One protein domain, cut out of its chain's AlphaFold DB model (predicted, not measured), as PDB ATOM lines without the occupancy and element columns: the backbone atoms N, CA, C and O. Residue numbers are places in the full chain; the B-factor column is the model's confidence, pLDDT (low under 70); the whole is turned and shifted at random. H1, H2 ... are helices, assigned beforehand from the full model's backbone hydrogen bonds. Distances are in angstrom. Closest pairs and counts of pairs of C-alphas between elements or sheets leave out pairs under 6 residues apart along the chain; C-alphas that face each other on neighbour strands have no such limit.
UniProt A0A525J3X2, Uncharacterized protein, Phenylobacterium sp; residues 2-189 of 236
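Overview. This is residues 2 to 189 of the 236 residues of an uncharacterized protein of Phenylobacterium sp (UniProt A0A525J3X2). Four helices are strung on a loose chain without a common core: H1 stands free, a very long unnamed stretch swings out in two wide loops, one reaching Gly 62 and the next passing Ala 103, then H3 turns back after H2, and H4 sticks out by itself over most of its length. The printed part has 188 residues, with H1, H2, H3 and H4 in that order and no named strand; the class is all helix, though named elements hold only 81 residues, under half. The whole is extended, with a radius of gyration of the C-alphas of 31.4 A and spans of 93 by 82 by 47 A.

Arrangement. H1, residues 2 to 28, touches no helix. H2, residues 120 to 134, and H3, residues 141 to 157, form a helical hairpin, running opposite ways at a shallow tilt of 27 degrees. They only just touch, with 3 pairs of C-alphas within 8 A, through residue 134 of H2 and residues 144 to 148 of H3; the closest C-alphas, of Cys 134 and Arg 144, are 5.4 A apart. H4, residues 167 to 188, is apart from H1, H2 and H3. In all four helices every O i to N i+4 pair is within hydrogen-bond range.

Along the chain. H1 begins at C-alpha 2 (41.951, 65.871, 19.162) and is 39.2 A long. H2 measures 21.7 A and H3 24.8 A. H4 measures 31.5 A and ends at C-alpha 188 (34.950, 40.895, 21.688).

Size, cuts and confidence. The two C-alphas farthest apart, of Leu 2 and Gly 62, are 96.2 A apart. The printed part has no cut. The link from H1 to H2, residues 29 to 119, is long. Mean pLDDT of the printed part is 71.3; 105 residues are under 70, among them 73 to 133.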
ATOM      1  N   LEU A   2      42.767  64.836  18.490       60.84
ATOM      2  CA  LEU A   2      41.951  65.871  19.162       60.84
ATOM      3  C   LEU A   2      40.433  65.765  18.892       60.84
ATOM      4  O   LEU A   2      39.628  66.142  19.738       60.84
ATOM      5  N   THR A   3      40.036  65.211  17.747       68.62
ATOM      6  CA  THR A   3      38.630  65.040  17.339       68.62
ATOM      7  C   THR A   3      37.904  63.941  18.121       68.62
ATOM      8  O   THR A   3      36.776  64.153  18.552       68.62
ATOM      9  N   ALA A   4      38.569  62.814  18.402       70.94
ATOM     10  CA  ALA A   4      37.991  61.700  19.163       70.94
ATOM     11  C   ALA A   4      37.686  62.074  20.627       70.94
ATOM     12  O   ALA A   4      36.642  61.715  21.163       70.94
ATOM     13  N   ARG A   5      38.562  62.868  21.266       75.75
ATOM     14  CA  ARG A   5      38.332  63.366  22.635       75.75
ATOM     15  C   ARG A   5      37.153  64.337  22.714       75.75
ATOM     16  O   ARG A   5      36.402  64.292  23.682       75.75
ATOM     17  N   ARG A   6      36.965  65.174  21.685       78.75
ATOM     18  CA  ARG A   6      35.795  66.059  21.582       78.75
ATOM     19  C   ARG A   6      34.507  65.262  21.378       78.75
ATOM     20  O   ARG A   6      33.516  65.550  22.025       78.75
ATOM     21  N   GLN A   7      34.511  64.227  20.544       82.75
ATOM     22  CA  GLN A   7      33.316  63.396  20.349       82.75
ATOM     23  C   GLN A   7      32.905  62.660  21.634       82.75
ATOM     24  O   GLN A   7      31.725  62.647  21.980       82.75
ATOM     25  N   ALA A   8      33.873  62.131  22.390       84.19
ATOM     26  CA  ALA A   8      33.603  61.484  23.672       84.19
ATOM     27  C   ALA A   8      33.008  62.457  24.707       84.19
ATOM     28  O   ALA A   8      32.037  62.116  25.379       84.19
ATOM     29  N   SER A   9      33.531  63.686  24.808       87.62
ATOM     30  CA  SER A   9      32.993  64.674  25.753       87.62
ATOM     31  C   SER A   9      31.565  65.099  25.401       87.62
ATOM     32  O   SER A   9      30.751  65.314  26.296       87.62
ATOM     33  N   TRP A  10      31.240  65.179  24.109       93.25
ATOM     34  CA  TRP A  10      29.885  65.486  23.645       93.25
ATOM     35  C   TRP A  10      28.899  64.353  23.936       93.25
ATOM     36  O   TRP A  10      27.786  64.622  24.378       93.25
ATOM     37  N   ALA A  11      29.313  63.095  23.763       91.25
ATOM     38  CA  ALA A  11      28.479  61.942  24.101       91.25
ATOM     39  C   ALA A  11      28.156  61.889  25.606       91.25
ATOM     40  O   ALA A  11      27.005  61.675  25.989       91.25
ATOM     41  N   VAL A  12      29.151  62.150  26.464       94.19
ATOM     42  CA  VAL A  12      28.943  62.225  27.920       94.19
ATOM     43  C   VAL A  12      28.005  63.380  28.274       94.19
ATOM     44  O   VAL A  12      27.059  63.176  29.030       94.19
ATOM     45  N   ALA A  13      28.208  64.566  27.692       95.00
ATOM     46  CA  ALA A  13      27.336  65.716  27.927       95.00
ATOM     47  C   ALA A  13      25.880  65.437  27.512       95.00
ATOM     48  O   ALA A  13      24.961  65.712  28.282       95.00
ATOM     49  N   ALA A  14      25.663  64.827  26.341       95.88
ATOM     50  CA  ALA A  14      24.332  64.445  25.872       95.88
ATOM     51  C   ALA A  14      23.657  63.432  26.812       95.88
ATOM     52  O   ALA A  14      22.472  63.570  27.116       95.88
ATOM     53  N   SER A  15      24.417  62.460  27.324       95.31
ATOM     54  CA  SER A  15      23.917  61.501  28.312       95.31
ATOM     55  C   SER A  15      23.489  62.197  29.605       95.31
ATOM     56  O   SER A  15      22.373  61.975  30.074       95.31
ATOM     57  N   VAL A  16      24.319  63.088  30.156       97.44
ATOM     58  CA  VAL A  16      23.987  63.832  31.383       97.44
ATOM     59  C   VAL A  16      22.719  64.669  31.193       97.44
ATOM     60  O   VAL A  16      21.834  64.630  32.045       97.44
ATOM     61  N   ILE A  17      22.587  65.360  30.057       97.44
ATOM     62  CA  ILE A  17      21.389  66.150  29.730       97.44
ATOM     63  C   ILE A  17      20.145  65.256  29.645       97.44
ATOM     64  O   ILE A  17      19.107  65.606  30.204       97.44
ATOM     65  N   ALA A  18      20.245  64.090  29.002       97.12
ATOM     66  CA  ALA A  18      19.129  63.152  28.905       97.12
ATOM     67  C   ALA A  18      18.683  62.640  30.286       97.12
ATOM     68  O   ALA A  18      17.489  62.633  30.581       97.12
ATOM     69  N   HIS A  19      19.628  62.271  31.157       96.69
ATOM     70  CA  HIS A  19      19.315  61.813  32.515       96.69
ATOM     71  C   HIS A  19      18.688  62.922  33.363       96.69
ATOM     72  O   HIS A  19      17.714  62.668  34.072       96.69
ATOM     73  N   LEU A  20      19.198  64.155  33.260       97.38
ATOM     74  CA  LEU A  20      18.593  65.312  33.920       97.38
ATOM     75  C   LEU A  20      17.164  65.541  33.425       97.38
ATOM     76  O   LEU A  20      16.274  65.699  34.251       97.38
ATOM     77  N   GLY A  21      16.920  65.463  32.114       97.12
ATOM     78  CA  GLY A  21      15.578  65.584  31.543       97.12
ATOM     79  C   GLY A  21      14.600  64.534  32.076       97.12
ATOM     80  O   GLY A  21      13.479  64.879  32.446       97.12
ATOM     81  N   VAL A  22      15.027  63.271  32.190       95.31
ATOM     82  CA  VAL A  22      14.209  62.202  32.791       95.31
ATOM     83  C   VAL A  22      13.932  62.483  34.268       95.31
ATOM     84  O   VAL A  22      12.787  62.373  34.697       95.31
ATOM     85  N   LEU A  23      14.940  62.894  35.046       94.19
ATOM     86  CA  LEU A  23      14.748  63.251  36.455       94.19
ATOM     87  C   LEU A  23      13.779  64.426  36.614       94.19
ATOM     88  O   LEU A  23      12.879  64.364  37.448       94.19
ATOM     89  N   THR A  24      13.920  65.471  35.796       94.88
ATOM     90  CA  THR A  24      13.004  66.616  35.795       94.88
ATOM     91  C   THR A  24      11.593  66.193  35.399       94.88
ATOM     92  O   THR A  24      10.642  66.637  36.029       94.88
ATOM     93  N   ALA A  25      11.441  65.303  34.414       91.88
ATOM     94  CA  ALA A  25      10.140  64.761  34.035       91.88
ATOM     95  C   ALA A  25       9.497  63.972  35.183       91.88
ATOM     96  O   ALA A  25       8.320  64.177  35.442       91.88
ATOM     97  N   VAL A  26      10.258  63.147  35.912       89.50
ATOM     98  CA  VAL A  26       9.771  62.400  37.089       89.50
ATOM     99  C   VAL A  26       9.373  63.338  38.233       89.50
ATOM    100  O   VAL A  26       8.324  63.142  38.840       89.50
ATOM    101  N   LEU A  27      10.176  64.375  38.499       88.00
ATOM    102  CA  LEU A  27       9.862  65.425  39.477       88.00
ATOM    103  C   LEU A  27       8.594  66.195  39.078       88.00
ATOM    104  O   LEU A  27       7.702  66.395  39.890       88.00
ATOM    105  N   LEU A  28       8.456  66.595  37.814       92.12
ATOM    106  CA  LEU A  28       7.246  67.267  37.327       92.12
ATOM    107  C   LEU A  28       6.034  66.335  37.322       92.12
ATOM    108  O   LEU A  28       4.910  66.780  37.537       92.12
ATOM    109  N   GLN A  29       6.264  65.045  37.087       86.88
ATOM    110  CA  GLN A  29       5.220  64.040  37.087       86.88
ATOM    111  C   GLN A  29       4.757  63.648  38.469       86.88
ATOM    112  O   GLN A  29       3.838  62.841  38.458       86.88
ATOM    113  N   HIS A  30       5.314  64.190  39.576       64.06
ATOM    114  CA  HIS A  30       4.882  63.939  40.957       64.06
ATOM    115  C   HIS A  30       3.361  63.760  41.002       64.06
ATOM    116  O   HIS A  30       2.620  64.740  41.139       64.06
ATOM    117  N   PRO A  31       2.870  62.510  40.891       63.50
ATOM    118  CA  PRO A  31       1.492  62.263  41.186       63.50
ATOM    119  C   PRO A  31       1.480  62.505  42.679       63.50
ATOM    120  O   PRO A  31       2.330  61.979  43.406       63.50
ATOM    121  N   THR A  32       0.602  63.380  43.136       60.50
ATOM    122  CA  THR A  32       0.281  63.479  44.546       60.50
ATOM    123  C   THR A  32      -0.155  62.084  44.977       60.50
ATOM    124  O   THR A  32      -1.314  61.695  44.859       60.50
ATOM    125  N   LEU A  33       0.818  61.276  45.403       56.12
ATOM    126  CA  LEU A  33       0.621  60.018  46.080       56.12
ATOM    127  C   LEU A  33       0.060  60.447  47.421       56.12
ATOM    128  O   LEU A  33       0.783  60.624  48.400       56.12
ATOM    129  N   VAL A  34      -1.241  60.724  47.414       67.00
ATOM    130  CA  VAL A  34      -2.053  60.799  48.607       67.00
ATOM    131  C   VAL A  34      -1.925  59.408  49.195       67.00
ATOM    132  O   VAL A  34      -2.618  58.479  48.787       67.00
ATOM    133  N   LEU A  35      -0.942  59.248  50.077       64.38
ATOM    134  CA  LEU A  35      -0.870  58.120  50.979       64.38
ATOM    135  C   LEU A  35      -2.225  58.123  51.682       64.38
ATOM    136  O   LEU A  35      -2.525  59.104  52.371       64.38
ATOM    137  N   PRO A  36      -3.092  57.122  51.445       68.19
ATOM    138  CA  PRO A  36      -4.333  57.053  52.181       68.19
ATOM    139  C   PRO A  36      -3.933  56.986  53.650       68.19
ATOM    140  O   PRO A  36      -3.225  56.070  54.070       68.19
ATOM    141  N   VAL A  37      -4.320  58.012  54.403       72.00
ATOM    142  CA  VAL A  37      -4.239  57.994  55.856       72.00
ATOM    143  C   VAL A  37      -5.191  56.883  56.269       72.00
ATOM    144  O   VAL A  37      -6.401  57.084  56.300       72.00
ATOM    145  N   GLU A  38      -4.652  55.681  56.468       68.12
ATOM    146  CA  GLU A  38      -5.362  54.585  57.114       68.12
ATOM    147  C   GLU A  38      -5.778  55.122  58.487       68.12
ATOM    148  O   GLU A  38      -4.900  55.420  59.308       68.12
ATOM    149  N   PRO A  39      -7.081  55.341  58.745       70.94
ATOM    150  CA  PRO A  39      -7.517  55.674  60.083       70.94
ATOM    151  C   PRO A  39      -7.099  54.494  60.945       70.94
ATOM    152  O   PRO A  39      -7.532  53.368  60.699       70.94
ATOM    153  N   SER A  40      -6.224  54.743  61.918       59.59
ATOM    154  CA  SER A  40      -5.849  53.769  62.931       59.59
ATOM    155  C   SER A  40      -7.123  53.359  63.664       59.59
ATOM    156  O   SER A  40      -7.543  54.001  64.628       59.59
ATOM    157  N   GLY A  41      -7.794  52.339  63.137       71.44
ATOM    158  CA  GLY A  41      -8.930  51.720  63.781       71.44
ATOM    159  C   GLY A  41      -8.492  51.176  65.140       71.44
ATOM    160  O   GLY A  41      -7.295  50.965  65.366       71.44
ATOM    161  N   PRO A  42      -9.442  50.948  66.060       73.50
ATOM    162  CA  PRO A  42      -9.132  50.293  67.323       73.50
ATOM    163  C   PRO A  42      -8.349  49.005  67.031       73.50
ATOM    164  O   PRO A  42      -8.686  48.325  66.054       73.50
ATOM    165  N   PRO A  43      -7.299  48.689  67.815       65.88
ATOM    166  CA  PRO A  43      -6.406  47.574  67.536       65.88
ATOM    167  C   PRO A  43      -7.242  46.310  67.378       65.88
ATOM    168  O   PRO A  43      -7.791  45.781  68.345       65.88
ATOM    169  N   GLN A  44      -7.388  45.848  66.136       62.00
ATOM    170  CA  GLN A  44      -8.006  44.560  65.897       62.00
ATOM    171  C   GLN A  44      -7.065  43.539  66.513       62.00
ATOM    172  O   GLN A  44      -5.876  43.514  66.187       62.00
ATOM    173  N   ALA A  45      -7.585  42.738  67.442       59.91
ATOM    174  CA  ALA A  45      -6.851  41.616  67.989       59.91
ATOM    175  C   ALA A  45      -6.372  40.773  66.805       59.91
ATOM    176  O   ALA A  45      -7.174  40.176  66.085       59.91
ATOM    177  N   ILE A  46      -5.062  40.787  66.570       54.62
ATOM    178  CA  ILE A  46      -4.409  39.878  65.644       54.62
ATOM    179  C   ILE A  46      -4.678  38.500  66.234       54.62
ATOM    180  O   ILE A  46      -4.044  38.118  67.211       54.62
ATOM    181  N   ILE A  47      -5.678  37.794  65.708       54.56
ATOM    182  CA  ILE A  47      -5.902  36.388  66.026       54.56
ATOM    183  C   ILE A  47      -4.826  35.651  65.229       54.56
ATOM    184  O   ILE A  47      -4.949  35.573  64.002       54.56
ATOM    185  N   PRO A  48      -3.745  35.156  65.857       50.09
ATOM    186  CA  PRO A  48      -2.806  34.317  65.145       50.09
ATOM    187  C   PRO A  48      -3.591  33.102  64.668       50.09
ATOM    188  O   PRO A  48      -4.114  32.322  65.465       50.09
ATOM    189  N   VAL A  49      -3.703  32.948  63.353       57.00
ATOM    190  CA  VAL A  49      -4.151  31.691  62.773       57.00
ATOM    191  C   VAL A  49      -3.034  30.697  63.062       57.00
ATOM    192  O   VAL A  49      -2.078  30.569  62.299       57.00
ATOM    193  N   LEU A  50      -3.123  30.030  64.213       48.84
ATOM    194  CA  LEU A  50      -2.395  28.800  64.463       48.84
ATOM    195  C   LEU A  50      -2.853  27.821  63.386       48.84
ATOM    196  O   LEU A  50      -3.950  27.266  63.450       48.84
ATOM    197  N   ILE A  51      -2.017  27.646  62.366       54.66
ATOM    198  CA  ILE A  51      -2.138  26.545  61.418       54.66
ATOM    199  C   ILE A  51      -1.815  25.284  62.222       54.66
ATOM    200  O   ILE A  51      -0.675  24.830  62.271       54.66
ATOM    201  N   LEU A  52      -2.813  24.764  62.937       49.25
ATOM    202  CA  LEU A  52      -2.702  23.481  63.606       49.25
ATOM    203  C   LEU A  52      -2.563  22.403  62.522       49.25
ATOM    204  O   LEU A  52      -3.394  22.352  61.605       49.25
ATOM    205  N   PRO A  53      -1.535  21.539  62.592       54.66
ATOM    206  CA  PRO A  53      -1.470  20.367  61.737       54.66
ATOM    207  C   PRO A  53      -2.732  19.547  61.991       54.66
ATOM    208  O   PRO A  53      -3.066  19.246  63.136       54.66
ATOM    209  N   ARG A  54      -3.468  19.236  60.920       59.09
ATOM    210  CA  ARG A  54      -4.684  18.419  60.985       59.09
ATOM    211  C   ARG A  54      -4.373  17.131  61.743       59.09
ATOM    212  O   ARG A  54      -3.655  16.275  61.232       59.09
ATOM    213  N   THR A  55      -4.919  16.993  62.944       53.50
ATOM    214  CA  THR A  55      -4.973  15.705  63.622       53.50
ATOM    215  C   THR A  55      -5.958  14.810  62.864       53.50
ATOM    216  O   THR A  55      -6.994  15.295  62.391       53.50
ATOM    217  N   PRO A  56      -5.640  13.519  62.668       60.09
ATOM    218  CA  PRO A  56      -6.579  12.585  62.060       60.09
ATOM    219  C   PRO A  56      -7.859  12.506  62.913       60.09
ATOM    220  O   PRO A  56      -7.782  12.634  64.138       60.09
ATOM    221  N   PRO A  57      -9.037  12.328  62.286       61.81
ATOM    222  CA  PRO A  57     -10.299  12.274  63.012       61.81
ATOM    223  C   PRO A  57     -10.286  11.126  64.035       61.81
ATOM    224  O   PRO A  57      -9.720  10.065  63.753       61.81
ATOM    225  N   PRO A  58     -10.909  11.308  65.213       57.88
ATOM    226  CA  PRO A  58     -11.015  10.248  66.201       57.88
ATOM    227  C   PRO A  58     -11.799   9.052  65.624       57.88
ATOM    228  O   PRO A  58     -12.747   9.249  64.858       57.88
ATOM    229  N   PRO A  59     -11.455   7.809  66.011       57.31
ATOM    230  CA  PRO A  59     -12.037   6.579  65.462       57.31
ATOM    231  C   PRO A  59     -13.529   6.361  65.789       57.31
ATOM    232  O   PRO A  59     -14.074   5.304  65.485       57.31
ATOM    233  N   SER A  60     -14.212   7.337  66.392       55.16
ATOM    234  CA  SER A  60     -15.626   7.256  66.773       55.16
ATOM    235  C   SER A  60     -16.604   7.854  65.752       55.16
ATOM    236  O   SER A  60     -17.815   7.778  65.961       55.16
ATOM    237  N   ALA A  61     -16.137   8.391  64.619       54.72
ATOM    238  CA  ALA A  61     -17.029   8.700  63.502       54.72
ATOM    239  C   ALA A  61     -17.407   7.392  62.789       54.72
ATOM    240  O   ALA A  61     -16.660   6.874  61.960       54.72
ATOM    241  N   GLY A  62     -18.556   6.824  63.166       56.25
ATOM    242  CA  GLY A  62     -19.076   5.581  62.602       56.25
ATOM    243  C   GLY A  62     -19.065   5.563  61.069       56.25
ATOM    244  O   GLY A  62     -19.243   6.593  60.411       56.25
ATOM    245  N   ARG A  63     -18.868   4.365  60.498       54.25
ATOM    246  CA  ARG A  63     -18.996   4.077  59.059       54.25
ATOM    247  C   ARG A  63     -20.352   4.587  58.554       54.25
ATOM    248  O   ARG A  63     -21.352   3.896  58.693       54.25
ATOM    249  N   GLY A  64     -20.396   5.792  57.993       58.47
ATOM    250  CA  GLY A  64     -21.632   6.369  57.451       58.47
ATOM    251  C   GLY A  64     -21.778   7.884  57.572       58.47
ATOM    252  O   GLY A  64     -22.667   8.441  56.930       58.47
ATOM    253  N   ALA A  65     -20.922   8.577  58.330       58.19
ATOM    254  CA  ALA A  65     -20.975  10.037  58.392       58.19
ATOM    255  C   ALA A  65     -20.541  10.655  57.047       58.19
ATOM    256  O   ALA A  65     -19.352  10.735  56.734       58.19
ATOM    257  N   ARG A  66     -21.517  11.070  56.226       64.44
ATOM    258  CA  ARG A  66     -21.262  11.823  54.990       64.44
ATOM    259  C   ARG A  66     -20.623  13.172  55.349       64.44
ATOM    260  O   ARG A  66     -21.205  13.901  56.153       64.44
ATOM    261  N   PRO A  67     -19.473  13.537  54.756       65.88
ATOM    262  CA  PRO A  67     -18.902  14.861  54.955       65.88
ATOM    263  C   PRO A  67     -19.879  15.911  54.417       65.88
ATOM    264  O   PRO A  67     -20.296  15.849  53.259       65.88
ATOM    265  N   ALA A  68     -20.271  16.853  55.274       72.31
ATOM    266  CA  ALA A  68     -21.099  17.974  54.860       72.31
ATOM    267  C   ALA A  68     -20.326  18.829  53.834       72.31
ATOM    268  O   ALA A  68     -19.123  19.051  54.009       72.31
ATOM    269  N   PRO A  69     -20.979  19.299  52.756       72.38
ATOM    270  CA  PRO A  69     -20.320  20.102  51.740       72.38
ATOM    271  C   PRO A  69     -19.825  21.416  52.350       72.38
ATOM    272  O   PRO A  69     -20.589  22.177  52.944       72.38
ATOM    273  N   ILE A  70     -18.526  21.670  52.199       68.69
ATOM    274  CA  ILE A  70     -17.871  22.892  52.666       68.69
ATOM    275  C   ILE A  70     -18.416  24.058  51.835       68.69
ATOM    276  O   ILE A  70     -18.079  24.201  50.659       68.69
ATOM    277  N   GLN A  71     -19.253  24.900  52.439       64.19
ATOM    278  CA  GLN A  71     -19.676  26.151  51.817       64.19
ATOM    279  C   GLN A  71     -18.536  27.164  51.934       64.19
ATOM    280  O   GLN A  71     -18.339  27.798  52.969       64.19
ATOM    281  N   LEU A  72     -17.744  27.296  50.871       74.06
ATOM    282  CA  LEU A  72     -16.755  28.362  50.774       74.06
ATOM    283  C   LEU A  72     -17.499  29.686  50.577       74.06
ATOM    284  O   LEU A  72     -18.049  29.941  49.506       74.06
ATOM    285  N   HIS A  73     -17.510  30.536  51.603       60.19
ATOM    286  CA  HIS A  73     -17.956  31.918  51.461       60.19
ATOM    287  C   HIS A  73     -17.057  32.620  50.437       60.19
ATOM    288  O   HIS A  73     -15.906  32.956  50.720       60.19
ATOM    289  N   GLN A  74     -17.567  32.811  49.218       64.38
ATOM    290  CA  GLN A  74     -16.847  33.531  48.176       64.38
ATOM    291  C   GLN A  74     -16.684  34.991  48.604       64.38
ATOM    292  O   GLN A  74     -17.634  35.776  48.623       64.38
ATOM    293  N   ARG A  75     -15.455  35.364  48.960       65.75
ATOM    294  CA  ARG A  75     -15.084  36.748  49.249       65.75
ATOM    295  C   ARG A  75     -15.157  37.542  47.942       65.75
ATOM    296  O   ARG A  75     -14.332  37.339  47.056       65.75
ATOM    297  N   ARG A  76     -16.135  38.446  47.816       58.00
ATOM    298  CA  ARG A  76     -16.223  39.379  46.679       58.00
ATOM    299  C   ARG A  76     -14.947  40.224  46.611       58.00
ATOM    300  O   ARG A  76     -14.677  41.018  47.513       58.00
ATOM    301  N   LEU A  77     -14.168  40.060  45.546       62.47
ATOM    302  CA  LEU A  77     -13.041  40.936  45.232       62.47
ATOM    303  C   LEU A  77     -13.610  42.271  44.735       62.47
ATOM    304  O   LEU A  77     -14.317  42.303  43.732       62.47
ATOM    305  N   ARG A  78     -13.334  43.371  45.450       64.81
ATOM    306  CA  ARG A  78     -13.897  44.707  45.158       64.81
ATOM    307  C   ARG A  78     -13.472  45.294  43.805       64.81
ATOM    308  O   ARG A  78     -14.124  46.215  43.341       64.81
ATOM    309  N   ASN A  79     -12.446  44.731  43.161       61.47
ATOM    310  CA  ASN A  79     -11.855  45.250  41.924       61.47
ATOM    311  C   ASN A  79     -11.808  44.179  40.822       61.47
ATOM    312  O   ASN A  79     -10.774  43.977  40.189       61.47
ATOM    313  N   LEU A  80     -12.900  43.439  40.627       57.59
ATOM    314  CA  LEU A  80     -13.050  42.621  39.425       57.59
ATOM    315  C   LEU A  80     -13.433  43.550  38.262       57.59
ATOM    316  O   LEU A  80     -14.426  44.270  38.390       57.59
ATOM    317  N   PRO A  81     -12.668  43.583  37.155       60.31
ATOM    318  CA  PRO A  81     -13.093  44.301  35.962       60.31
ATOM    319  C   PRO A  81     -14.457  43.761  35.523       60.31
ATOM    320  O   PRO A  81     -14.675  42.549  35.525       60.31
ATOM    321  N   THR A  82     -15.376  44.669  35.190       67.69
ATOM    322  CA  THR A  82     -16.709  44.347  34.674       67.69
ATOM    323  C   THR A  82     -16.573  43.329  33.549       67.69
ATOM    324  O   THR A  82     -15.848  43.583  32.586       67.69
ATOM    325  N   GLU A  83     -17.226  42.171  33.694       60.41
ATOM    326  CA  GLU A  83     -17.227  41.121  32.679       60.41
ATOM    327  C   GLU A  83     -17.627  41.733  31.340       60.41
ATOM    328  O   GLU A  83     -18.760  42.169  31.128       60.41
ATOM    329  N   THR A  84     -16.665  41.801  30.426       58.78
ATOM    330  CA  THR A  84     -16.976  42.057  29.031       58.78
ATOM    331  C   THR A  84     -17.741  40.833  28.557       58.78
ATOM    332  O   THR A  84     -17.231  39.717  28.602       58.78
ATOM    333  N   SER A  85     -19.004  41.034  28.181       58.62
ATOM    334  CA  SER A  85     -19.852  40.002  27.590       58.62
ATOM    335  C   SER A  85     -19.183  39.498  26.312       58.62
ATOM    336  O   SER A  85     -19.311  40.088  25.237       58.62
ATOM    337  N   VAL A  86     -18.388  38.437  26.437       61.53
ATOM    338  CA  VAL A  86     -17.807  37.755  25.288       61.53
ATOM    339  C   VAL A  86     -18.942  36.964  24.657       61.53
ATOM    340  O   VAL A  86     -19.353  35.919  25.161       61.53
ATOM    341  N   ARG A  87     -19.476  37.493  23.553       63.00
ATOM    342  CA  ARG A  87     -20.452  36.794  22.714       63.00
ATOM    343  C   ARG A  87     -19.871  35.422  22.340       63.00
ATOM    344  O   ARG A  87     -18.782  35.389  21.761       63.00
ATOM    345  N   PRO A  88     -20.555  34.306  22.644       67.12
ATOM    346  CA  PRO A  88     -20.064  32.983  22.287       67.12
ATOM    347  C   PRO A  88     -19.826  32.899  20.779       67.12
ATOM    348  O   PRO A  88     -20.720  33.202  19.983       67.12
ATOM    349  N   LEU A  89     -18.613  32.512  20.384       57.97
ATOM    350  CA  LEU A  89     -18.286  32.188  19.000       57.97
ATOM    351  C   LEU A  89     -19.112  30.962  18.592       57.97
ATOM    352  O   LEU A  89     -18.851  29.845  19.038       57.97
ATOM    353  N   LEU A  90     -20.124  31.190  17.754       56.84
ATOM    354  CA  LEU A  90     -20.862  30.141  17.058       56.84
ATOM    355  C   LEU A  90     -19.866  29.338  16.218       56.84
ATOM    356  O   LEU A  90     -19.378  29.810  15.193       56.84
ATOM    357  N   SER A  91     -19.549  28.132  16.678       61.31
ATOM    358  CA  SER A  91     -18.812  27.165  15.870       61.31
ATOM    359  C   SER A  91     -19.759  26.649  14.781       61.31
ATOM    360  O   SER A  91     -20.874  26.239  15.118       61.31
ATOM    361  N   PRO A  92     -19.387  26.695  13.489       61.47
ATOM    362  CA  PRO A  92     -20.233  26.161  12.430       61.47
ATOM    363  C   PRO A  92     -20.468  24.665  12.660       61.47
ATOM    364  O   PRO A  92     -19.540  23.924  12.988       61.47
ATOM    365  N   ALA A  93     -21.724  24.240  12.514       61.12
ATOM    366  CA  ALA A  93     -22.127  22.851  12.685       61.12
ATOM    367  C   ALA A  93     -21.312  21.930  11.755       61.12
ATOM    368  O   ALA A  93     -21.083  22.288  10.593       61.12
ATOM    369  N   PRO A  94     -20.879  20.748  12.230       55.34
ATOM    370  CA  PRO A  94     -20.201  19.786  11.376       55.34
ATOM    371  C   PRO A  94     -21.150  19.354  10.254       55.34
ATOM    372  O   PRO A  94     -22.263  18.887  10.507       55.34
ATOM    373  N   LYS A  95     -20.715  19.528   9.003       56.59
ATOM    374  CA  LYS A  95     -21.393  18.944   7.842       56.59
ATOM    375  C   LYS A  95     -21.399  17.417   8.006       56.59
ATOM    376  O   LYS A  95     -20.346  16.869   8.341       56.59
ATOM    377  N   PRO A  96     -22.524  16.725   7.761       51.53
ATOM    378  CA  PRO A  96     -22.538  15.269   7.715       51.53
ATOM    379  C   PRO A  96     -21.554  14.798   6.643       51.53
ATOM    380  O   PRO A  96     -21.675  15.171   5.477       51.53
ATOM    381  N   VAL A  97     -20.549  14.028   7.055       54.22
ATOM    382  CA  VAL A  97     -19.662  13.325   6.130       54.22
ATOM    383  C   VAL A  97     -20.466  12.166   5.557       54.22
ATOM    384  O   VAL A  97     -20.852  11.247   6.276       54.22
ATOM    385  N   GLU A  98     -20.750  12.257   4.267       52.22
ATOM    386  CA  GLU A  98     -21.248  11.164   3.444       52.22
ATOM    387  C   GLU A  98     -20.229  10.015   3.510       52.22
ATOM    388  O   GLU A  98     -19.030  10.218   3.305       52.22
ATOM    389  N   ALA A  99     -20.686   8.828   3.906       48.59
ATOM    390  CA  ALA A  99     -19.829   7.674   4.148       48.59
ATOM    391  C   ALA A  99     -19.117   7.231   2.854       48.59
ATOM    392  O   ALA A  99     -19.797   6.924   1.874       48.59
ATOM    393  N   PRO A 100     -17.775   7.121   2.825       45.94
ATOM    394  CA  PRO A 100     -17.094   6.484   1.709       45.94
ATOM    395  C   PRO A 100     -17.250   4.965   1.798       45.94
ATOM    396  O   PRO A 100     -17.001   4.355   2.841       45.94
ATOM    397  N   ALA A 101     -17.642   4.363   0.678       49.28
ATOM    398  CA  ALA A 101     -17.671   2.925   0.474       49.28
ATOM    399  C   ALA A 101     -16.316   2.275   0.812       49.28
ATOM    400  O   ALA A 101     -15.250   2.798   0.484       49.28
ATOM    401  N   GLN A 102     -16.379   1.111   1.461       45.81
ATOM    402  CA  GLN A 102     -15.233   0.257   1.762       45.81
ATOM    403  C   GLN A 102     -14.481  -0.122   0.480       45.81
ATOM    404  O   GLN A 102     -15.012  -0.826  -0.376       45.81
ATOM    405  N   ALA A 103     -13.219   0.293   0.392       45.78
ATOM    406  CA  ALA A 103     -12.226  -0.283  -0.504       45.78
ATOM    407  C   ALA A 103     -11.165  -1.016   0.335       45.78
ATOM    408  O   ALA A 103     -10.776  -0.555   1.408       45.78
ATOM    409  N   ALA A 104     -10.767  -2.191  -0.149       46.94
ATOM    410  CA  ALA A 104      -9.931  -3.194   0.511       46.94
ATOM    411  C   ALA A 104      -8.551  -2.680   0.996       46.94
ATOM    412  O   ALA A 104      -8.020  -1.712   0.448       46.94
ATOM    413  N   PRO A 105      -7.935  -3.339   2.001       44.22
ATOM    414  CA  PRO A 105      -6.693  -2.879   2.614       44.22
ATOM    415  C   PRO A 105      -5.479  -3.131   1.710       44.22
ATOM    416  O   PRO A 105      -5.190  -4.264   1.332       44.22
ATOM    417  N   SER A 106      -4.729  -2.068   1.424       39.34
ATOM    418  CA  SER A 106      -3.359  -2.136   0.909       39.34
ATOM    419  C   SER A 106      -2.399  -1.708   2.030       39.34
ATOM    420  O   SER A 106      -2.708  -0.741   2.734       39.34
ATOM    421  N   PRO A 107      -1.270  -2.405   2.269       48.81
ATOM    422  CA  PRO A 107      -0.396  -2.111   3.397       48.81
ATOM    423  C   PRO A 107       0.456  -0.873   3.094       48.81
ATOM    424  O   PRO A 107       1.428  -0.934   2.344       48.81
ATOM    425  N   ALA A 108       0.093   0.262   3.691       47.12
ATOM    426  CA  ALA A 108       0.938   1.451   3.742       47.12
ATOM    427  C   ALA A 108       1.754   1.463   5.052       47.12
ATOM    428  O   ALA A 108       1.244   1.035   6.092       47.12
ATOM    429  N   PRO A 109       3.009   1.945   5.030       44.03
ATOM    430  CA  PRO A 109       3.865   1.975   6.209       44.03
ATOM    431  C   PRO A 109       3.312   2.940   7.262       44.03
ATOM    432  O   PRO A 109       2.913   4.063   6.950       44.03
ATOM    433  N   VAL A 110       3.318   2.485   8.517       44.94
ATOM    434  CA  VAL A 110       2.992   3.267   9.712       44.94
ATOM    435  C   VAL A 110       3.903   4.492   9.744       44.94
ATOM    436  O   VAL A 110       5.091   4.389  10.034       44.94
ATOM    437  N   ARG A 111       3.358   5.658   9.396       43.03
ATOM    438  CA  ARG A 111       3.950   6.935   9.783       43.03
ATOM    439  C   ARG A 111       3.447   7.234  11.180       43.03
ATOM    440  O   ARG A 111       2.242   7.391  11.373       43.03
ATOM    441  N   ASP A 112       4.380   7.272  12.121       41.53
ATOM    442  CA  ASP A 112       4.154   7.711  13.488       41.53
ATOM    443  C   ASP A 112       3.310   8.989  13.487       41.53
ATOM    444  O   ASP A 112       3.660  10.003  12.877       41.53
ATOM    445  N   ALA A 113       2.146   8.905  14.126       43.75
ATOM    446  CA  ALA A 113       1.262  10.035  14.312       43.75
ATOM    447  C   ALA A 113       1.975  11.054  15.206       43.75
ATOM    448  O   ALA A 113       2.054  10.882  16.420       43.75
ATOM    449  N   VAL A 114       2.504  12.119  14.602       49.66
ATOM    450  CA  VAL A 114       2.936  13.304  15.343       49.66
ATOM    451  C   VAL A 114       1.688  13.863  16.036       49.66
ATOM    452  O   VAL A 114       0.731  14.216  15.339       49.66
ATOM    453  N   PRO A 115       1.635  13.911  17.380       57.72
ATOM    454  CA  PRO A 115       0.492  14.488  18.070       57.72
ATOM    455  C   PRO A 115       0.344  15.951  17.648       57.72
ATOM    456  O   PRO A 115       1.326  16.688  17.564       57.72
ATOM    457  N   ALA A 116      -0.892  16.354  17.347       54.38
ATOM    458  CA  ALA A 116      -1.206  17.727  16.970       54.38
ATOM    459  C   ALA A 116      -0.654  18.704  18.027       54.38
ATOM    460  O   ALA A 116      -0.771  18.419  19.225       54.38
ATOM    461  N   PRO A 117      -0.056  19.840  17.619       57.28
ATOM    462  CA  PRO A 117       0.502  20.786  18.571       57.28
ATOM    463  C   PRO A 117      -0.612  21.273  19.507       57.28
ATOM    464  O   PRO A 117      -1.710  21.590  19.033       57.28
ATOM    465  N   PRO A 118      -0.362  21.328  20.828       58.62
ATOM    466  CA  PRO A 118      -1.354  21.816  21.769       58.62
ATOM    467  C   PRO A 118      -1.748  23.254  21.405       58.62
ATOM    468  O   PRO A 118      -0.926  24.010  20.870       58.62
ATOM    469  N   PRO A 119      -2.990  23.671  21.700       67.75
ATOM    470  CA  PRO A 119      -3.403  25.048  21.485       67.75
ATOM    471  C   PRO A 119      -2.415  25.987  22.189       67.75
ATOM    472  O   PRO A 119      -1.992  25.725  23.314       67.75
ATOM    473  N   VAL A 120      -2.049  27.093  21.535       66.00
ATOM    474  CA  VAL A 120      -0.977  28.023  21.963       66.00
ATOM    475  C   VAL A 120      -1.092  28.423  23.443       66.00
ATOM    476  O   VAL A 120      -0.088  28.583  24.133       66.00
ATOM    477  N   ALA A 121      -2.317  28.515  23.968       62.34
ATOM    478  CA  ALA A 121      -2.585  28.808  25.374       62.34
ATOM    479  C   ALA A 121      -2.109  27.711  26.350       62.34
ATOM    480  O   ALA A 121      -1.670  28.026  27.457       62.34
ATOM    481  N   GLU A 122      -2.180  26.435  25.976       64.38
ATOM    482  CA  GLU A 122      -1.705  25.314  26.794       64.38
ATOM    483  C   GLU A 122      -0.187  25.176  26.738       64.38
ATOM    484  O   GLU A 122       0.432  25.014  27.790       64.38
ATOM    485  N   ALA A 123       0.422  25.363  25.563       63.28
ATOM    486  CA  ALA A 123       1.878  25.441  25.421       63.28
ATOM    487  C   ALA A 123       2.461  26.596  26.254       63.28
ATOM    488  O   ALA A 123       3.449  26.423  26.970       63.28
ATOM    489  N   PHE A 124       1.797  27.757  26.240       65.75
ATOM    490  CA  PHE A 124       2.193  28.920  27.035       65.75
ATOM    491  C   PHE A 124       2.023  28.682  28.544       65.75
ATOM    492  O   PHE A 124       2.897  29.004  29.345       65.75
ATOM    493  N   ARG A 125       0.923  28.050  28.970       66.25
ATOM    494  CA  ARG A 125       0.730  27.684  30.386       66.25
ATOM    495  C   ARG A 125       1.723  26.616  30.850       66.25
ATOM    496  O   ARG A 125       2.172  26.677  31.993       66.25
ATOM    497  N   ALA A 126       2.079  25.658  29.998       62.75
ATOM    498  CA  ALA A 126       3.077  24.633  30.299       62.75
ATOM    499  C   ALA A 126       4.494  25.226  30.415       62.75
ATOM    500  O   ALA A 126       5.224  24.914  31.358       62.75
ATOM    501  N   THR A 127       4.858  26.148  29.522       64.50
ATOM    502  CA  THR A 127       6.138  26.878  29.579       64.50
ATOM    503  C   THR A 127       6.218  27.827  30.779       64.50
ATOM    504  O   THR A 127       7.240  27.880  31.462       64.50
ATOM    505  N   LEU A 128       5.126  28.504  31.144       61.03
ATOM    506  CA  LEU A 128       5.093  29.313  32.369       61.03
ATOM    507  C   LEU A 128       5.212  28.467  33.646       61.03
ATOM    508  O   LEU A 128       5.904  28.864  34.583       61.03
ATOM    509  N   ARG A 129       4.588  27.282  33.691       63.00
ATOM    510  CA  ARG A 129       4.726  26.357  34.832       63.00
ATOM    511  C   ARG A 129       6.147  25.809  34.978       63.00
ATOM    512  O   ARG A 129       6.588  25.599  36.103       63.00
ATOM    513  N   THR A 130       6.869  25.609  33.878       60.59
ATOM    514  CA  THR A 130       8.265  25.134  33.911       60.59
ATOM    515  C   THR A 130       9.251  26.244  34.291       60.59
ATOM    516  O   THR A 130      10.150  25.995  35.094       60.59
ATOM    517  N   MET A 131       9.031  27.487  33.842       60.19
ATOM    518  CA  MET A 131       9.789  28.674  34.288       60.19
ATOM    519  C   MET A 131       9.649  28.932  35.798       60.19
ATOM    520  O   MET A 131      10.645  29.178  36.477       60.19
ATOM    521  N   LEU A 132       8.430  28.814  36.341       60.88
ATOM    522  CA  LEU A 132       8.172  28.923  37.785       60.88
ATOM    523  C   LEU A 132       8.785  27.760  38.589       60.88
ATOM    524  O   LEU A 132       8.968  27.877  39.798       60.88
ATOM    525  N   GLY A 133       9.128  26.650  37.928       68.94
ATOM    526  CA  GLY A 133       9.774  25.495  38.548       68.94
ATOM    527  C   GLY A 133      11.264  25.705  38.833       68.94
ATOM    528  O   GLY A 133      11.737  25.292  39.888       68.94
ATOM    529  N   CYS A 134      12.005  26.382  37.945       83.69
ATOM    530  CA  CYS A 134      13.457  26.556  38.107       83.69
ATOM    531  C   CYS A 134      13.855  27.643  39.126       83.69
ATOM    532  O   CYS A 134      15.025  27.722  39.501       83.69
ATOM    533  N   SER A 135      12.919  28.485  39.580       79.50
ATOM    534  CA  SER A 135      13.162  29.519  40.601       79.50
ATOM    535  C   SER A 135      12.760  29.097  42.020       79.50
ATOM    536  O   SER A 135      12.897  29.892  42.950       79.50
ATOM    537  N   SER A 136      12.302  27.854  42.209       80.44
ATOM    538  CA  SER A 136      11.899  27.337  43.518       80.44
ATOM    539  C   SER A 136      13.039  27.400  44.539       80.44
ATOM    540  O   SER A 136      14.172  27.002  44.261       80.44
ATOM    541  N   THR A 137      12.725  27.858  45.751       82.19
ATOM    542  CA  THR A 137      13.642  27.857  46.902       82.19
ATOM    543  C   THR A 137      13.939  26.452  47.423       82.19
ATOM    544  O   THR A 137      14.893  26.280  48.174       82.19
ATOM    545  N   ALA A 138      13.157  25.450  47.008       86.25
ATOM    546  CA  ALA A 138      13.388  24.049  47.341       86.25
ATOM    547  C   ALA A 138      14.528  23.407  46.525       86.25
ATOM    548  O   ALA A 138      14.935  22.294  46.841       86.25
ATOM    549  N   LEU A 139      15.035  24.081  45.483       87.00
ATOM    550  CA  LEU A 139      16.142  23.602  44.653       87.00
ATOM    551  C   LEU A 139      17.471  24.207  45.118       87.00
ATOM    552  O   LEU A 139      17.591  25.420  45.337       87.00
ATOM    553  N   SER A 140      18.508  23.377  45.180       91.62
ATOM    554  CA  SER A 140      19.883  23.840  45.382       91.62
ATOM    555  C   SER A 140      20.354  24.726  44.214       91.62
ATOM    556  O   SER A 140      19.749  24.790  43.142       91.62
ATOM    557  N   ARG A 141      21.447  25.473  44.408       92.88
ATOM    558  CA  ARG A 141      21.995  26.362  43.364       92.88
ATOM    559  C   ARG A 141      22.386  25.594  42.093       92.88
ATOM    560  O   ARG A 141      22.104  26.064  40.990       92.88
ATOM    561  N   ASP A 142      22.964  24.410  42.251       92.81
ATOM    562  CA  ASP A 142      23.394  23.572  41.129       92.81
ATOM    563  C   ASP A 142      22.197  22.995  40.372       92.81
ATOM    564  O   ASP A 142      22.170  22.992  39.140       92.81
ATOM    565  N   GLU A 143      21.150  22.582  41.091       89.38
ATOM    566  CA  GLU A 143      19.906  22.109  40.479       89.38
ATOM    567  C   GLU A 143      19.180  23.221  39.725       89.38
ATOM    568  O   GLU A 143      18.678  22.980  38.625       89.38
ATOM    569  N   ARG A 144      19.173  24.449  40.259       92.25
ATOM    570  CA  ARG A 144      18.621  25.615  39.554       92.25
ATOM    571  C   ARG A 144      19.374  25.896  38.260       92.25
ATOM    572  O   ARG A 144      18.738  26.084  37.226       92.25
ATOM    573  N   THR A 145      20.704  25.842  38.296       90.88
ATOM    574  CA  THR A 145      21.551  26.060  37.111       90.88
ATOM    575  C   THR A 145      21.285  24.992  36.046       90.88
ATOM    576  O   THR A 145      20.970  25.323  34.905       90.88
ATOM    577  N   ARG A 146      21.264  23.706  36.424       89.81
ATOM    578  CA  ARG A 146      20.929  22.605  35.499       89.81
ATOM    579  C   ARG A 146      19.499  22.696  34.959       89.81
ATOM    580  O   ARG A 146      19.252  22.359  33.803       89.81
ATOM    581  N   CYS A 147      18.544  23.135  35.781       87.38
ATOM    582  CA  CYS A 147      17.163  23.365  35.355       87.38
ATOM    583  C   CYS A 147      17.101  24.439  34.263       87.38
ATOM    584  O   CYS A 147      16.515  24.196  33.208       87.38
ATOM    585  N   GLN A 148      17.772  25.573  34.485       89.06
ATOM    586  CA  GLN A 148      17.866  26.668  33.519       89.06
ATOM    587  C   GLN A 148      18.576  26.239  32.230       89.06
ATOM    588  O   GLN A 148      18.093  26.550  31.146       89.06
ATOM    589  N   GLU A 149      19.663  25.470  32.319       88.06
ATOM    590  CA  GLU A 149      20.371  24.958  31.138       88.06
ATOM    591  C   GLU A 149      19.519  24.007  30.291       88.06
ATOM    592  O   GLU A 149      19.563  24.078  29.063       88.06
ATOM    593  N   ARG A 150      18.747  23.105  30.914       83.94
ATOM    594  CA  ARG A 150      17.835  22.213  30.173       83.94
ATOM    595  C   ARG A 150      16.724  22.998  29.487       83.94
ATOM    596  O   ARG A 150      16.401  22.707  28.340       83.94
ATOM    597  N   LEU A 151      16.170  23.998  30.176       82.75
ATOM    598  CA  LEU A 151      15.151  24.879  29.610       82.75
ATOM    599  C   LEU A 151      15.715  25.689  28.428       82.75
ATOM    600  O   LEU A 151      15.072  25.794  27.388       82.75
ATOM    601  N   GLY A 152      16.935  26.214  28.572       81.00
ATOM    602  CA  GLY A 152      17.630  26.970  27.530       81.00
ATOM    603  C   GLY A 152      18.005  26.128  26.309       81.00
ATOM    604  O   GLY A 152      17.898  26.622  25.192       81.00
ATOM    605  N   ARG A 153      18.383  24.854  26.499       77.31
ATOM    606  CA  ARG A 153      18.631  23.911  25.393       77.31
ATOM    607  C   ARG A 153      17.371  23.662  24.567       77.31
ATOM    608  O   ARG A 153      17.400  23.859  23.360       77.31
ATOM    609  N   GLY A 154      16.251  23.351  25.225       68.56
ATOM    610  CA  GLY A 154      14.972  23.171  24.532       68.56
ATOM    611  C   GLY A 154      14.540  24.415  23.751       68.56
ATOM    612  O   GLY A 154      14.037  24.300  22.644       68.56
ATOM    613  N   ALA A 155      14.815  25.617  24.266       73.44
ATOM    614  CA  ALA A 155      14.505  26.856  23.551       73.44
ATOM    615  C   ALA A 155      15.309  27.053  22.250       73.44
ATOM    616  O   ALA A 155      14.865  27.804  21.384       73.44
ATOM    617  N   HIS A 156      16.478  26.419  22.114       71.25
ATOM    618  CA  HIS A 156      17.275  26.460  20.887       71.25
ATOM    619  C   HIS A 156      16.822  25.403  19.866       71.25
ATOM    620  O   HIS A 156      16.917  25.637  18.663       71.25
ATOM    621  N   ASP A 157      16.334  24.255  20.345       70.81
ATOM    622  CA  ASP A 157      15.949  23.114  19.505       70.81
ATOM    623  C   ASP A 157      14.475  23.156  19.058       70.81
ATOM    624  O   ASP A 157      14.097  22.496  18.089       70.81
ATOM    625  N   GLU A 158      13.629  23.933  19.739       69.94
ATOM    626  CA  GLU A 158      12.224  24.099  19.366       69.94
ATOM    627  C   GLU A 158      12.071  24.919  18.071       69.94
ATOM    628  O   GLU A 158      12.701  25.974  17.917       69.94
ATOM    629  N   PRO A 159      11.198  24.493  17.135       69.88
ATOM    630  CA  PRO A 159      10.893  25.277  15.951       69.88
ATOM    631  C   PRO A 159      10.357  26.644  16.373       69.88
ATOM    632  O   PRO A 159       9.349  26.756  17.072       69.88
ATOM    633  N   TYR A 160      11.044  27.697  15.930       64.56
ATOM    634  CA  TYR A 160      10.667  29.069  16.233       64.56
ATOM    635  C   TYR A 160       9.211  29.300  15.816       64.56
ATOM    636  O   TYR A 160       8.886  29.298  14.625       64.56
ATOM    637  N   LEU A 161       8.323  29.492  16.796       65.38
ATOM    638  CA  LEU A 161       6.938  29.860  16.536       65.38
ATOM    639  C   LEU A 161       6.954  31.259  15.930       65.38
ATOM    640  O   LEU A 161       7.027  32.261  16.645       65.38
ATOM    641  N   ALA A 162       6.926  31.316  14.600       64.69
ATOM    642  CA  ALA A 162       6.861  32.556  13.857       64.69
ATOM    643  C   ALA A 162       5.577  33.281  14.263       64.69
ATOM    644  O   ALA A 162       4.487  32.987  13.770       64.69
ATOM    645  N   GLN A 163       5.698  34.230  15.193       75.94
ATOM    646  CA  GLN A 163       4.618  35.165  15.440       75.94
ATOM    647  C   GLN A 163       4.280  35.827  14.100       75.94
ATOM    648  O   GLN A 163       5.205  36.166  13.349       75.94
ATOM    649  N   PRO A 164       2.989  36.014  13.772       79.69
ATOM    650  CA  PRO A 164       2.581  36.691  12.551       79.69
ATOM    651  C   PRO A 164       2.943  38.180  12.655       79.69
ATOM    652  O   PRO A 164       2.124  39.045  12.947       79.69
ATOM    653  N   LEU A 165       4.222  38.477  12.451       86.62
ATOM    654  CA  LEU A 165       4.776  39.816  12.390       86.62
ATOM    655  C   LEU A 165       4.612  40.325  10.961       86.62
ATOM    656  O   LEU A 165       4.866  39.593   9.994       86.62
ATOM    657  N   SER A 166       4.223  41.591  10.813       90.94
ATOM    658  CA  SER A 166       4.256  42.259   9.511       90.94
ATOM    659  C   SER A 166       5.686  42.265   8.954       90.94
ATOM    660  O   SER A 166       6.664  42.171   9.702       90.94
ATOM    661  N   LYS A 167       5.820  42.365   7.625       91.50
ATOM    662  CA  LYS A 167       7.125  42.372   6.941       91.50
ATOM    663  C   LYS A 167       8.054  43.463   7.491       91.50
ATOM    664  O   LYS A 167       9.233  43.210   7.705       91.50
ATOM    665  N   GLU A 168       7.501  44.637   7.783       91.94
ATOM    666  CA  GLU A 168       8.229  45.774   8.356       91.94
ATOM    667  C   GLU A 168       8.767  45.481   9.761       91.94
ATOM    668  O   GLU A 168       9.931  45.751  10.041       91.94
ATOM    669  N   LYS A 169       7.962  44.865  10.639       91.75
ATOM    670  CA  LYS A 169       8.404  44.513  11.999       91.75
ATOM    671  C   LYS A 169       9.491  43.443  11.992       91.75
ATOM    672  O   LYS A 169      10.402  43.511  12.811       91.75
ATOM    673  N   ARG A 170       9.409  42.483  11.065       89.56
ATOM    674  CA  ARG A 170      10.480  41.498  10.851       89.56
ATOM    675  C   ARG A 170      11.775  42.180  10.428       89.56
ATOM    676  O   ARG A 170      12.771  42.026  11.119       89.56
ATOM    677  N   ALA A 171      11.720  43.034   9.405       93.00
ATOM    678  CA  ALA A 171      12.891  43.781   8.951       93.00
ATOM    679  C   ALA A 171      13.521  44.636  10.069       93.00
ATOM    680  O   ALA A 171      14.741  44.670  10.206       93.00
ATOM    681  N   ALA A 172      12.699  45.279  10.905       93.12
ATOM    682  CA  ALA A 172      13.183  46.062  12.041       93.12
ATOM    683  C   ALA A 172      13.879  45.197  13.110       93.12
ATOM    684  O   ALA A 172      14.923  45.588  13.633       93.12
ATOM    685  N   LEU A 173      13.329  44.018  13.428       92.19
ATOM    686  CA  LEU A 173      13.945  43.082  14.374       92.19
ATOM    687  C   LEU A 173      15.251  42.497  13.828       92.19
ATOM    688  O   LEU A 173      16.228  42.420  14.572       92.19
ATOM    689  N   ASP A 174      15.291  42.157  12.541       92.69
ATOM    690  CA  ASP A 174      16.494  41.644  11.882       92.69
ATOM    691  C   ASP A 174      17.609  42.700  11.878       92.69
ATOM    692  O   ASP A 174      18.757  42.405  12.216       92.69
ATOM    693  N   GLN A 175      17.268  43.961  11.588       95.06
ATOM    694  CA  GLN A 175      18.217  45.074  11.633       95.06
ATOM    695  C   GLN A 175      18.748  45.318  13.054       95.06
ATOM    696  O   GLN A 175      19.953  45.510  13.240       95.06
ATOM    697  N   ALA A 176      17.875  45.280  14.066       93.56
ATOM    698  CA  ALA A 176      18.280  45.416  15.464       93.56
ATOM    699  C   ALA A 176      19.169  44.246  15.921       93.56
ATOM    700  O   ALA A 176      20.166  44.454  16.618       93.56
ATOM    701  N   GLY A 177      18.845  43.021  15.493       94.25
ATOM    702  CA  GLY A 177      19.654  41.830  15.738       94.25
ATOM    703  C   GLY A 177      21.048  41.950  15.122       94.25
ATOM    704  O   GLY A 177      22.045  41.746  15.814       94.25
ATOM    705  N   ALA A 178      21.127  42.368  13.856       94.44
ATOM    706  CA  ALA A 178      22.392  42.590  13.159       94.44
ATOM    707  C   ALA A 178      23.251  43.667  13.841       94.44
ATOM    708  O   ALA A 178      24.449  43.462  14.042       94.44
ATOM    709  N   ALA A 179      22.643  44.779  14.267       93.62
ATOM    710  CA  ALA A 179      23.346  45.834  14.996       93.62
ATOM    711  C   ALA A 179      23.925  45.322  16.325       93.62
ATOM    712  O   ALA A 179      25.080  45.600  16.645       93.62
ATOM    713  N   LYS A 180      23.160  44.516  17.072       93.88
ATOM    714  CA  LYS A 180      23.612  43.935  18.343       93.88
ATOM    715  C   LYS A 180      24.749  42.925  18.158       93.88
ATOM    716  O   LYS A 180      25.661  42.878  18.979       93.88
ATOM    717  N   LEU A 181      24.717  42.131  17.087       93.44
ATOM    718  CA  LEU A 181      25.812  41.218  16.748       93.44
ATOM    719  C   LEU A 181      27.083  41.980  16.353       93.44
ATOM    720  O   LEU A 181      28.173  41.596  16.775       93.44
ATOM    721  N   ALA A 182      26.952  43.075  15.600       93.19
ATOM    722  CA  ALA A 182      28.081  43.930  15.241       93.19
ATOM    723  C   ALA A 182      28.705  44.614  16.468       93.19
ATOM    724  O   ALA A 182      29.930  44.644  16.596       93.19
ATOM    725  N   ASP A 183      27.873  45.111  17.387       90.81
ATOM    726  CA  ASP A 183      28.317  45.693  18.657       90.81
ATOM    727  C   ASP A 183      29.074  44.663  19.503       90.81
ATOM    728  O   ASP A 183      30.223  44.889  19.883       90.81
ATOM    729  N   ARG A 184      28.496  43.469  19.682       90.12
ATOM    730  CA  ARG A 184      29.158  42.365  20.383       90.12
ATOM    731  C   ARG A 184      30.507  42.009  19.753       90.12
ATOM    732  O   ARG A 184      31.493  41.899  20.472       90.12
ATOM    733  N   ALA A 185      30.571  41.894  18.428       92.62
ATOM    734  CA  ALA A 185      31.821  41.623  17.721       92.62
ATOM    735  C   ALA A 185      32.862  42.743  17.908       92.62
ATOM    736  O   ALA A 185      34.064  42.487  17.856       92.62
ATOM    737  N   SER A 186      32.424  43.987  18.124       86.75
ATOM    738  CA  SER A 186      33.323  45.104  18.427       86.75
ATOM    739  C   SER A 186      33.883  45.041  19.851       86.75
ATOM    740  O   SER A 186      35.058  45.344  20.041       86.75
ATOM    741  N   LEU A 187      33.076  44.588  20.816       86.50
ATOM    742  CA  LEU A 187      33.472  44.411  22.216       86.50
ATOM    743  C   LEU A 187      34.371  43.186  22.416       86.50
ATOM    744  O   LEU A 187      35.268  43.211  23.253       86.50
ATOM    745  N   GLU A 188      34.137  42.117  21.651       90.94
ATOM    746  CA  GLU A 188      34.950  40.895  21.688       90.94
ATOM    747  C   GLU A 188      36.306  41.059  20.982       90.94
ATOM    748  O   GLU A 188      37.220  40.266  21.220       90.94
ATOM    749  N   ARG A 189      36.495  42.096  20.147       86.94
ATOM    750  CA  ARG A 189      37.838  42.427  19.654       86.94
ATOM    751  C   ARG A 189      38.702  42.860  20.828       86.94
ATOM    752  O   ARG A 189      38.392  43.833  21.510       86.94
TER     753      ARG A 189